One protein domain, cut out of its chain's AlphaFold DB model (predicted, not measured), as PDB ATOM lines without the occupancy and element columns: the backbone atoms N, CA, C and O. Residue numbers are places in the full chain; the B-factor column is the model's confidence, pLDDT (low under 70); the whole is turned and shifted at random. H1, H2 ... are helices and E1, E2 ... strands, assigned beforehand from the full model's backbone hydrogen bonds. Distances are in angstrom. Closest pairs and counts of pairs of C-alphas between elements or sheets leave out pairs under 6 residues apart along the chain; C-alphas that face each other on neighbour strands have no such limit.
ATOM      1  N   LYS A  71     504.944 448.290 444.579       58.00
ATOM      2  CA  LYS A  71     505.110 449.252 443.478       58.00
ATOM      3  C   LYS A  71     506.549 449.787 443.366       58.00
ATOM      4  O   LYS A  71     507.020 449.947 442.247       58.00
ATOM      5  N   ALA A  72     507.242 450.010 444.486       69.44
ATOM      6  CA  ALA A  72     508.594 450.573 444.521       69.44
ATOM      7  C   ALA A  72     509.670 449.624 443.968       69.44
ATOM      8  O   ALA A  72     510.668 450.086 443.437       69.44
ATOM      9  N   ILE A  73     509.463 448.306 444.023       79.25
ATOM     10  CA  ILE A  73     510.431 447.326 443.495       79.25
ATOM     11  C   ILE A  73     510.534 447.446 441.964       79.25
ATOM     12  O   ILE A  73     511.610 447.317 441.387       79.25
ATOM     13  N   TRP A  74     509.426 447.781 441.299       84.69
ATOM     14  CA  TRP A  74     509.350 447.941 439.845       84.69
ATOM     15  C   TRP A  74     509.985 449.228 439.300       84.69
ATOM     16  O   TRP A  74     509.961 449.435 438.091       84.69
ATOM     17  N   THR A  75     510.577 450.088 440.137       83.00
ATOM     18  CA  THR A  75     511.469 451.141 439.621       83.00
ATOM     19  C   THR A  75     512.796 450.540 439.148       83.00
ATOM     20  O   THR A  75     513.333 450.982 438.133       83.00
ATOM     21  N   LEU A  76     513.266 449.479 439.820       82.75
ATOM     22  CA  LEU A  76     514.571 448.829 439.632       82.75
ATOM     23  C   LEU A  76     514.566 447.692 438.602       82.75
ATOM     24  O   LEU A  76     515.629 447.241 438.175       82.75
ATOM     25  N   PHE A  77     513.378 447.210 438.231       89.00
ATOM     26  CA  PHE A  77     513.200 446.065 437.343       89.00
ATOM     27  C   PHE A  77     512.225 446.365 436.210       89.00
ATOM     28  O   PHE A  77     511.122 446.857 436.453       89.00
ATOM     29  N   ASP A  78     512.589 445.971 434.994       89.19
ATOM     30  CA  ASP A  78     511.674 445.970 433.857       89.19
ATOM     31  C   ASP A  78     510.783 444.723 433.863       89.19
ATOM     32  O   ASP A  78     511.191 443.622 434.249       89.19
ATOM     33  N   ARG A  79     509.528 444.906 433.448       90.00
ATOM     34  CA  ARG A  79     508.487 443.873 433.468       90.00
ATOM     35  C   ARG A  79     508.466 443.123 432.145       90.00
ATOM     36  O   ARG A  79     507.879 443.608 431.183       90.00
ATOM     37  N   ILE A  80     509.031 441.919 432.118       88.12
ATOM     38  CA  ILE A  80     508.855 441.007 430.987       88.12
ATOM     39  C   ILE A  80     507.509 440.306 431.178       88.12
ATOM     40  O   ILE A  80     507.319 439.555 432.140       88.12
ATOM     41  N   ARG A  81     506.561 440.599 430.286       89.56
ATOM     42  CA  ARG A  81     505.236 439.972 430.258       89.56
ATOM     43  C   ARG A  81     505.212 438.833 429.246       89.56
ATOM     44  O   ARG A  81     505.911 438.884 428.238       89.56
ATOM     45  N   ASP A  82     504.399 437.825 429.521       88.44
ATOM     46  CA  ASP A  82     504.017 436.816 428.536       88.44
ATOM     47  C   ASP A  82     503.021 437.425 427.523       88.44
ATOM     48  O   ASP A  82     501.985 437.949 427.955       88.44
ATOM     49  N   PRO A  83     503.298 437.367 426.201       82.12
ATOM     50  CA  PRO A  83     502.411 437.917 425.176       82.12
ATOM     51  C   PRO A  83     501.027 437.251 425.133       82.12
ATOM     52  O   PRO A  83     500.093 437.867 424.631       82.12
ATOM     53  N   GLY A  84     500.873 436.029 425.657       83.31
ATOM     54  CA  GLY A  84     499.590 435.321 425.680       83.31
ATOM     55  C   GLY A  84     498.666 435.674 426.851       83.31
ATOM     56  O   GLY A  84     497.470 435.403 426.768       83.31
ATOM     57  N   THR A  85     499.178 436.247 427.950       81.38
ATOM     58  CA  THR A  85     498.389 436.407 429.195       81.38
ATOM     59  C   THR A  85     498.528 437.752 429.916       81.38
ATOM     60  O   THR A  85     497.897 437.939 430.957       81.38
ATOM     61  N   ASP A  86     499.369 438.672 429.427       79.38
ATOM     62  CA  ASP A  86     499.759 439.939 430.086       79.38
ATOM     63  C   ASP A  86     500.388 439.778 431.493       79.38
ATOM     64  O   ASP A  86     500.723 440.746 432.187       79.38
ATOM     65  N   ARG A  87     500.619 438.538 431.940       85.12
ATOM     66  CA  ARG A  87     501.230 438.242 433.239       85.12
ATOM     67  C   ARG A  87     502.726 438.517 433.181       85.12
ATOM     68  O   ARG A  87     503.415 438.098 432.255       85.12
ATOM     69  N   ILE A  88     503.253 439.177 434.211       85.75
ATOM     70  CA  ILE A  88     504.697 439.375 434.375       85.75
ATOM     71  C   ILE A  88     505.321 438.018 434.724       85.75
ATOM     72  O   ILE A  88     505.073 437.493 435.810       85.75
ATOM     73  N   THR A  89     506.118 437.453 433.819       87.12
ATOM     74  CA  THR A  89     506.760 436.135 433.984       87.12
ATOM     75  C   THR A  89     508.208 436.242 434.446       87.12
ATOM     76  O   THR A  89     508.682 435.373 435.180       87.12
ATOM     77  N   ARG A  90     508.911 437.318 434.072       87.62
ATOM     78  CA  ARG A  90     510.274 437.635 434.527       87.62
ATOM     79  C   ARG A  90     510.399 439.118 434.864       87.62
ATOM     80  O   ARG A  90     509.694 439.965 434.318       87.62
ATOM     81  N   ALA A  91     511.328 439.428 435.758       90.25
ATOM     82  CA  ALA A  91     511.711 440.787 436.102       90.25
ATOM     83  C   ALA A  91     513.180 440.999 435.727       90.25
ATOM     84  O   ALA A  91     514.046 440.292 436.238       90.25
ATOM     85  N   ARG A  92     513.473 441.947 434.832       88.75
ATOM     86  CA  ARG A  92     514.845 442.209 434.385       88.75
ATOM     87  C   ARG A  92     515.489 443.288 435.244       88.75
ATOM     88  O   ARG A  92     514.965 444.393 435.302       88.75
ATOM     89  N   CYS A  93     516.589 442.980 435.920       88.81
ATOM     90  CA  CYS A  93     517.301 443.936 436.765       88.81
ATOM     91  C   CYS A  93     517.941 445.030 435.906       88.81
ATOM     92  O   CYS A  93     518.725 444.725 435.010       88.81
ATOM     93  N   LYS A  94     517.660 446.306 436.192       85.62
ATOM     94  CA  LYS A  94     518.229 447.432 435.427       85.62
ATOM     95  C   LYS A  94     519.731 447.626 435.640       85.62
ATOM     96  O   LYS A  94     520.383 448.251 434.813       85.62
ATOM     97  N   PHE A  95     520.284 447.086 436.726       82.44
ATOM     98  CA  PHE A  95     521.694 447.260 437.075       82.44
ATOM     99  C   PHE A  95     522.608 446.255 436.359       82.44
ATOM    100  O   PHE A  95     523.603 446.669 435.764       82.44
ATOM    101  N   CYS A  96     522.276 444.958 436.363       83.00
ATOM    102  CA  CYS A  96     523.075 443.902 435.714       83.00
ATOM    103  C   CYS A  96     522.471 443.352 434.406       83.00
ATOM    104  O   CYS A  96     523.170 442.693 433.646       83.00
ATOM    105  N   GLY A  97     521.190 443.607 434.120       82.94
ATOM    106  CA  GLY A  97     520.493 443.083 432.940       82.94
ATOM    107  C   GLY A  97     519.972 441.643 433.065       82.94
ATOM    108  O   GLY A  97     519.366 441.152 432.107       82.94
ATOM    109  N   GLU A  98     520.166 440.972 434.204       85.88
ATOM    110  CA  GLU A  98     519.717 439.591 434.448       85.88
ATOM    111  C   GLU A  98     518.200 439.474 434.678       85.88
ATOM    112  O   GLU A  98     517.536 440.419 435.108       85.88
ATOM    113  N   CYS A  99     517.642 438.289 434.406       87.56
ATOM    114  CA  CYS A  99     516.206 438.004 434.485       87.56
ATOM    115  C   CYS A  99     515.849 437.175 435.731       87.56
ATOM    116  O   CYS A  99     515.954 435.948 435.734       87.56
ATOM    117  N   VAL A 100     515.343 437.842 436.767       86.25
ATOM    118  CA  VAL A 100     514.939 437.250 438.052       86.25
ATOM    119  C   VAL A 100     513.464 436.814 438.011       86.25
ATOM    120  O   VAL A 100     512.670 437.286 437.188       86.25
ATOM    121  N   ALA A 101     513.065 435.887 438.888       85.12
ATOM    122  CA  ALA A 101     511.655 435.556 439.089       85.12
ATOM    123  C   ALA A 101     510.915 436.730 439.779       85.12
ATOM    124  O   ALA A 101     511.447 437.298 440.730       85.12
ATOM    125  N   PRO A 102     509.688 437.095 439.354       78.31
ATOM    126  CA  PRO A 102     508.981 438.284 439.846       78.31
ATOM    127  C   PRO A 102     508.303 438.095 441.220       78.31
ATOM    128  O   PRO A 102     507.610 438.994 441.700       78.31
ATOM    129  N   ARG A 103     508.441 436.908 441.826       78.00
ATOM    130  CA  ARG A 103     508.035 436.567 443.196       78.00
ATOM    131  C   ARG A 103     509.030 435.542 443.774       78.00
ATOM    132  O   ARG A 103     509.518 434.719 442.999       78.00
ATOM    133  N   PRO A 104     509.278 435.523 445.099       75.69
ATOM    134  CA  PRO A 104     508.813 436.490 446.101       75.69
ATOM    135  C   PRO A 104     509.413 437.895 445.884       75.69
ATOM    136  O   PRO A 104     510.294 438.085 445.052       75.69
ATOM    137  N   ALA A 105     508.891 438.908 446.575       77.12
ATOM    138  CA  ALA A 105     509.326 440.300 446.394       77.12
ATOM    139  C   ALA A 105     510.739 440.541 446.971       77.12
ATOM    140  O   ALA A 105     511.499 441.399 446.523       77.12
ATOM    141  N   GLU A 106     511.086 439.736 447.967       76.00
ATOM    142  CA  GLU A 106     512.296 439.784 448.765       76.00
ATOM    143  C   GLU A 106     513.529 439.360 447.954       76.00
ATOM    144  O   GLU A 106     514.569 440.006 448.057       76.00
ATOM    145  N   THR A 107     513.424 438.341 447.089       79.50
ATOM    146  CA  THR A 107     514.546 437.893 446.238       79.50
ATOM    147  C   THR A 107     514.932 438.948 445.205       79.50
ATOM    148  O   THR A 107     516.120 439.178 444.985       79.50
ATOM    149  N   MET A 108     513.950 439.656 444.635       84.38
ATOM    150  CA  MET A 108     514.199 440.812 443.769       84.38
ATOM    151  C   MET A 108     514.942 441.927 444.521       84.38
ATOM    152  O   MET A 108     515.903 442.490 444.001       84.38
ATOM    153  N   LEU A 109     514.538 442.235 445.758       82.88
ATOM    154  CA  LEU A 109     515.196 443.261 446.573       82.88
ATOM    155  C   LEU A 109     516.621 442.872 447.000       82.88
ATOM    156  O   LEU A 109     517.498 443.734 446.989       82.88
ATOM    157  N   VAL A 110     516.872 441.604 447.339       81.69
ATOM    158  CA  VAL A 110     518.221 441.098 447.654       81.69
ATOM    159  C   VAL A 110     519.133 441.189 446.430       81.69
ATOM    160  O   VAL A 110     520.219 441.758 446.523       81.69
ATOM    161  N   HIS A 111     518.670 440.713 445.270       84.56
ATOM    162  CA  HIS A 111     519.420 440.795 444.016       84.56
ATOM    163  C   HIS A 111     519.728 442.250 443.624       84.56
ATOM    164  O   HIS A 111     520.875 442.579 443.339       84.56
ATOM    165  N   ALA A 112     518.739 443.151 443.683       82.00
ATOM    166  CA  ALA A 112     518.964 444.562 443.371       82.00
ATOM    167  C   ALA A 112     519.974 445.220 444.323       82.00
ATOM    168  O   ALA A 112     520.838 445.951 443.857       82.00
ATOM    169  N   ARG A 113     519.913 444.937 445.634       78.12
ATOM    170  CA  ARG A 113     520.901 445.443 446.604       78.12
ATOM    171  C   ARG A 113     522.318 444.989 446.258       78.12
ATOM    172  O   ARG A 113     523.203 445.833 446.215       78.12
ATOM    173  N   TYR A 114     522.504 443.706 445.941       80.88
ATOM    174  CA  TYR A 114     523.799 443.154 445.531       80.88
ATOM    175  C   TYR A 114     524.334 443.816 444.248       80.88
ATOM    176  O   TYR A 114     525.475 444.273 444.213       80.88
ATOM    177  N   CYS A 115     523.499 443.942 443.211       80.75
ATOM    178  CA  CYS A 115     523.892 444.577 441.949       80.75
ATOM    179  C   CYS A 115     524.119 446.094 442.055       80.75
ATOM    180  O   CYS A 115     524.794 446.653 441.194       80.75
ATOM    181  N   ILE A 116     523.567 446.753 443.080       74.50
ATOM    182  CA  ILE A 116     523.865 448.152 443.409       74.50
ATOM    183  C   ILE A 116     525.214 448.254 444.133       74.50
ATOM    184  O   ILE A 116     526.048 449.051 443.724       74.50
ATOM    185  N   SER A 117     525.472 447.424 445.152       68.06
ATOM    186  CA  SER A 117     526.754 447.440 445.880       68.06
ATOM    187  C   SER A 117     527.961 447.009 445.038       68.06
ATOM    188  O   SER A 117     529.086 447.304 445.413       68.06
ATOM    189  N   MET A 118     527.729 446.318 443.917       66.88
ATOM    190  CA  MET A 118     528.756 445.880 442.958       66.88
ATOM    191  C   MET A 118     528.835 446.772 441.701       66.88
ATOM    192  O   MET A 118     529.351 446.338 440.671       66.88
ATOM    193  N   LYS A 119     528.274 447.992 441.735       61.81
ATOM    194  CA  LYS A 119     528.413 448.982 440.656       61.81
ATOM    195  C   LYS A 119     528.674 450.381 441.201       61.81
ATOM    196  O   LYS A 119     527.765 451.032 441.711       61.81
ATOM    197  N   ASP A 120     529.863 450.898 440.915       55.34
ATOM    198  CA  ASP A 120     530.398 452.194 441.377       55.34
ATOM    199  C   ASP A 120     529.648 453.436 440.846       55.34
ATOM    200  O   ASP A 120     530.010 454.569 441.137       55.34
ATOM    201  N   ASN A 121     528.588 453.234 440.055       52.88
ATOM    202  CA  ASN A 121     527.797 454.267 439.382       52.88
ATOM    203  C   ASN A 121     526.305 454.230 439.783       52.88
ATOM    204  O   ASN A 121     525.426 454.481 438.956       52.88
ATOM    205  N   CYS A 122     525.982 453.875 441.030       57.03
ATOM    206  CA  CYS A 122     524.609 453.968 441.536       57.03
ATOM    207  C   CYS A 122     524.364 455.292 442.279       57.03
ATOM    208  O   CYS A 122     525.118 455.641 443.183       57.03
ATOM    209  N   ASP A 123     523.281 456.005 441.940       56.38
ATOM    210  CA  ASP A 123     522.857 457.210 442.667       56.38
ATOM    211  C   ASP A 123     522.608 456.868 444.153       56.38
ATOM    212  O   ASP A 123     521.707 456.067 444.451       56.38
ATOM    213  N   PRO A 124     523.349 457.472 445.107       55.28
ATOM    214  CA  PRO A 124     523.195 457.173 446.526       55.28
ATOM    215  C   PRO A 124     521.779 457.462 447.041       55.28
ATOM    216  O   PRO A 124     521.330 456.784 447.964       55.28
ATOM    217  N   LYS A 125     521.023 458.379 446.416       57.41
ATOM    218  CA  LYS A 125     519.625 458.672 446.783       57.41
ATOM    219  C   LYS A 125     518.700 457.494 446.483       57.41
ATOM    220  O   LYS A 125     517.785 457.208 447.258       57.41
ATOM    221  N   LEU A 126     518.946 456.775 445.381       58.44
ATOM    222  CA  LEU A 126     518.224 455.539 445.081       58.44
ATOM    223  C   LEU A 126     518.576 454.466 446.112       58.44
ATOM    224  O   LEU A 126     517.661 453.875 446.685       58.44
ATOM    225  N   TYR A 127     519.860 454.262 446.414       55.41
ATOM    226  CA  TYR A 127     520.285 453.294 447.431       55.41
ATOM    227  C   TYR A 127     519.673 453.591 448.811       55.41
ATOM    228  O   TYR A 127     519.067 452.701 449.410       55.41
ATOM    229  N   GLU A 128     519.741 454.837 449.282       55.12
ATOM    230  CA  GLU A 128     519.172 455.275 450.562       55.12
ATOM    231  C   GLU A 128     517.653 455.039 450.620       55.12
ATOM    232  O   GLU A 128     517.157 454.454 451.585       55.12
ATOM    233  N   SER A 129     516.911 455.367 449.554       58.53
ATOM    234  CA  SER A 129     515.459 455.109 449.467       58.53
ATOM    235  C   SER A 129     515.077 453.615 449.505       58.53
ATOM    236  O   SER A 129     513.931 453.258 449.791       58.53
ATOM    237  N   LEU A 130     516.033 452.722 449.223       54.12
ATOM    238  CA  LEU A 130     515.849 451.269 449.187       54.12
ATOM    239  C   LEU A 130     516.377 450.564 450.437       54.12
ATOM    240  O   LEU A 130     515.879 449.481 450.783       54.12
ATOM    241  N   THR A 131     517.360 451.135 451.127       49.41
ATOM    242  CA  THR A 131     517.909 450.602 452.380       49.41
ATOM    243  C   THR A 131     517.141 451.103 453.592       49.41
ATOM    244  O   THR A 131     516.748 450.273 454.415       49.41
ATOM    245  N   THR A 132     516.823 452.397 453.661       49.34
ATOM    246  CA  THR A 132     516.075 452.977 454.785       49.34
ATOM    247  C   THR A 132     514.684 452.352 454.940       49.34
ATOM    248  O   THR A 132     513.945 452.098 453.985       49.34
TER     249      THR A 132
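Overview. This is residues 71 to 132 of the 358 residues of the protein "DEBR0S6_07866g1_1" of Dekkera bruxellensis (UniProt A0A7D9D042). A strand hairpin, E1 and E2, has helix H2 running past the end of E2 at Cys 93, while the long link after E2 folds back beside that strand before H2 begins. Short H1 packs loosely on the first part of H2, and H3 lies near the far end of H2. The printed part has 62 residues with three named helices and two named strands, in the order H1, E1, E2, H2, H3; the two-stranded sheet is antiparallel and the class is mixed, helices and strands. The whole is compact, with a radius of gyration of the C-alphas of 12.1 A, yet elongated, spanning 38 by 20 by 16 A.

Along the chain. H1 is residues 72 to 75, starting at C-alpha 72 (508.594, 450.573, 444.521). E1 is residues 77 to 81, 12.3 A long, and E2 is residues 88 to 93, 13.6 A long. H2 is residues 105 to 117, 18.8 A long from C-alpha 105 (509.326, 440.300, 446.394). H3 is residues 124 to 131, 10.3 A long, ending at C-alpha 131 (517.909, 450.602, 452.380).

Arrangement. E1 and E2 form a hairpin, antiparallel at 152 degrees, with N 78 and O 92 2.9 A apart, within hydrogen-bond range. Residues 91 to 92 of E2 also pair, antiparallel, with residues 99 to 100. The closest C-alphas of E2 and H2, Cys 93 and Ala 112, are 6.8 A apart. H1 and H2 only just touch, with 3 pairs of C-alphas within 8 A, made by residues 105 to 109 of H2 alone; the closest are Ile 73 and Leu 109, 7.0 A. H2 and H3 are close but not clearly touching, Ile 116 and Tyr 127 being their closest C-alphas at 7.4 A. They run opposite ways at a shallow tilt of 33 degrees, only just short of steep. Every O i to N i+4 pair is within hydrogen-bond range in H2 and H3; H1 is too short for such a pair.

Size, cuts and confidence. The C-alphas farthest apart, Gly 84 and Asp 120, are 38.5 A apart. The printed part has no cut, and the link from E2 to H2 is long. Mean pLDDT of the printed part is 76.1; residues 71 to 72 and 117 to 132 are under 70.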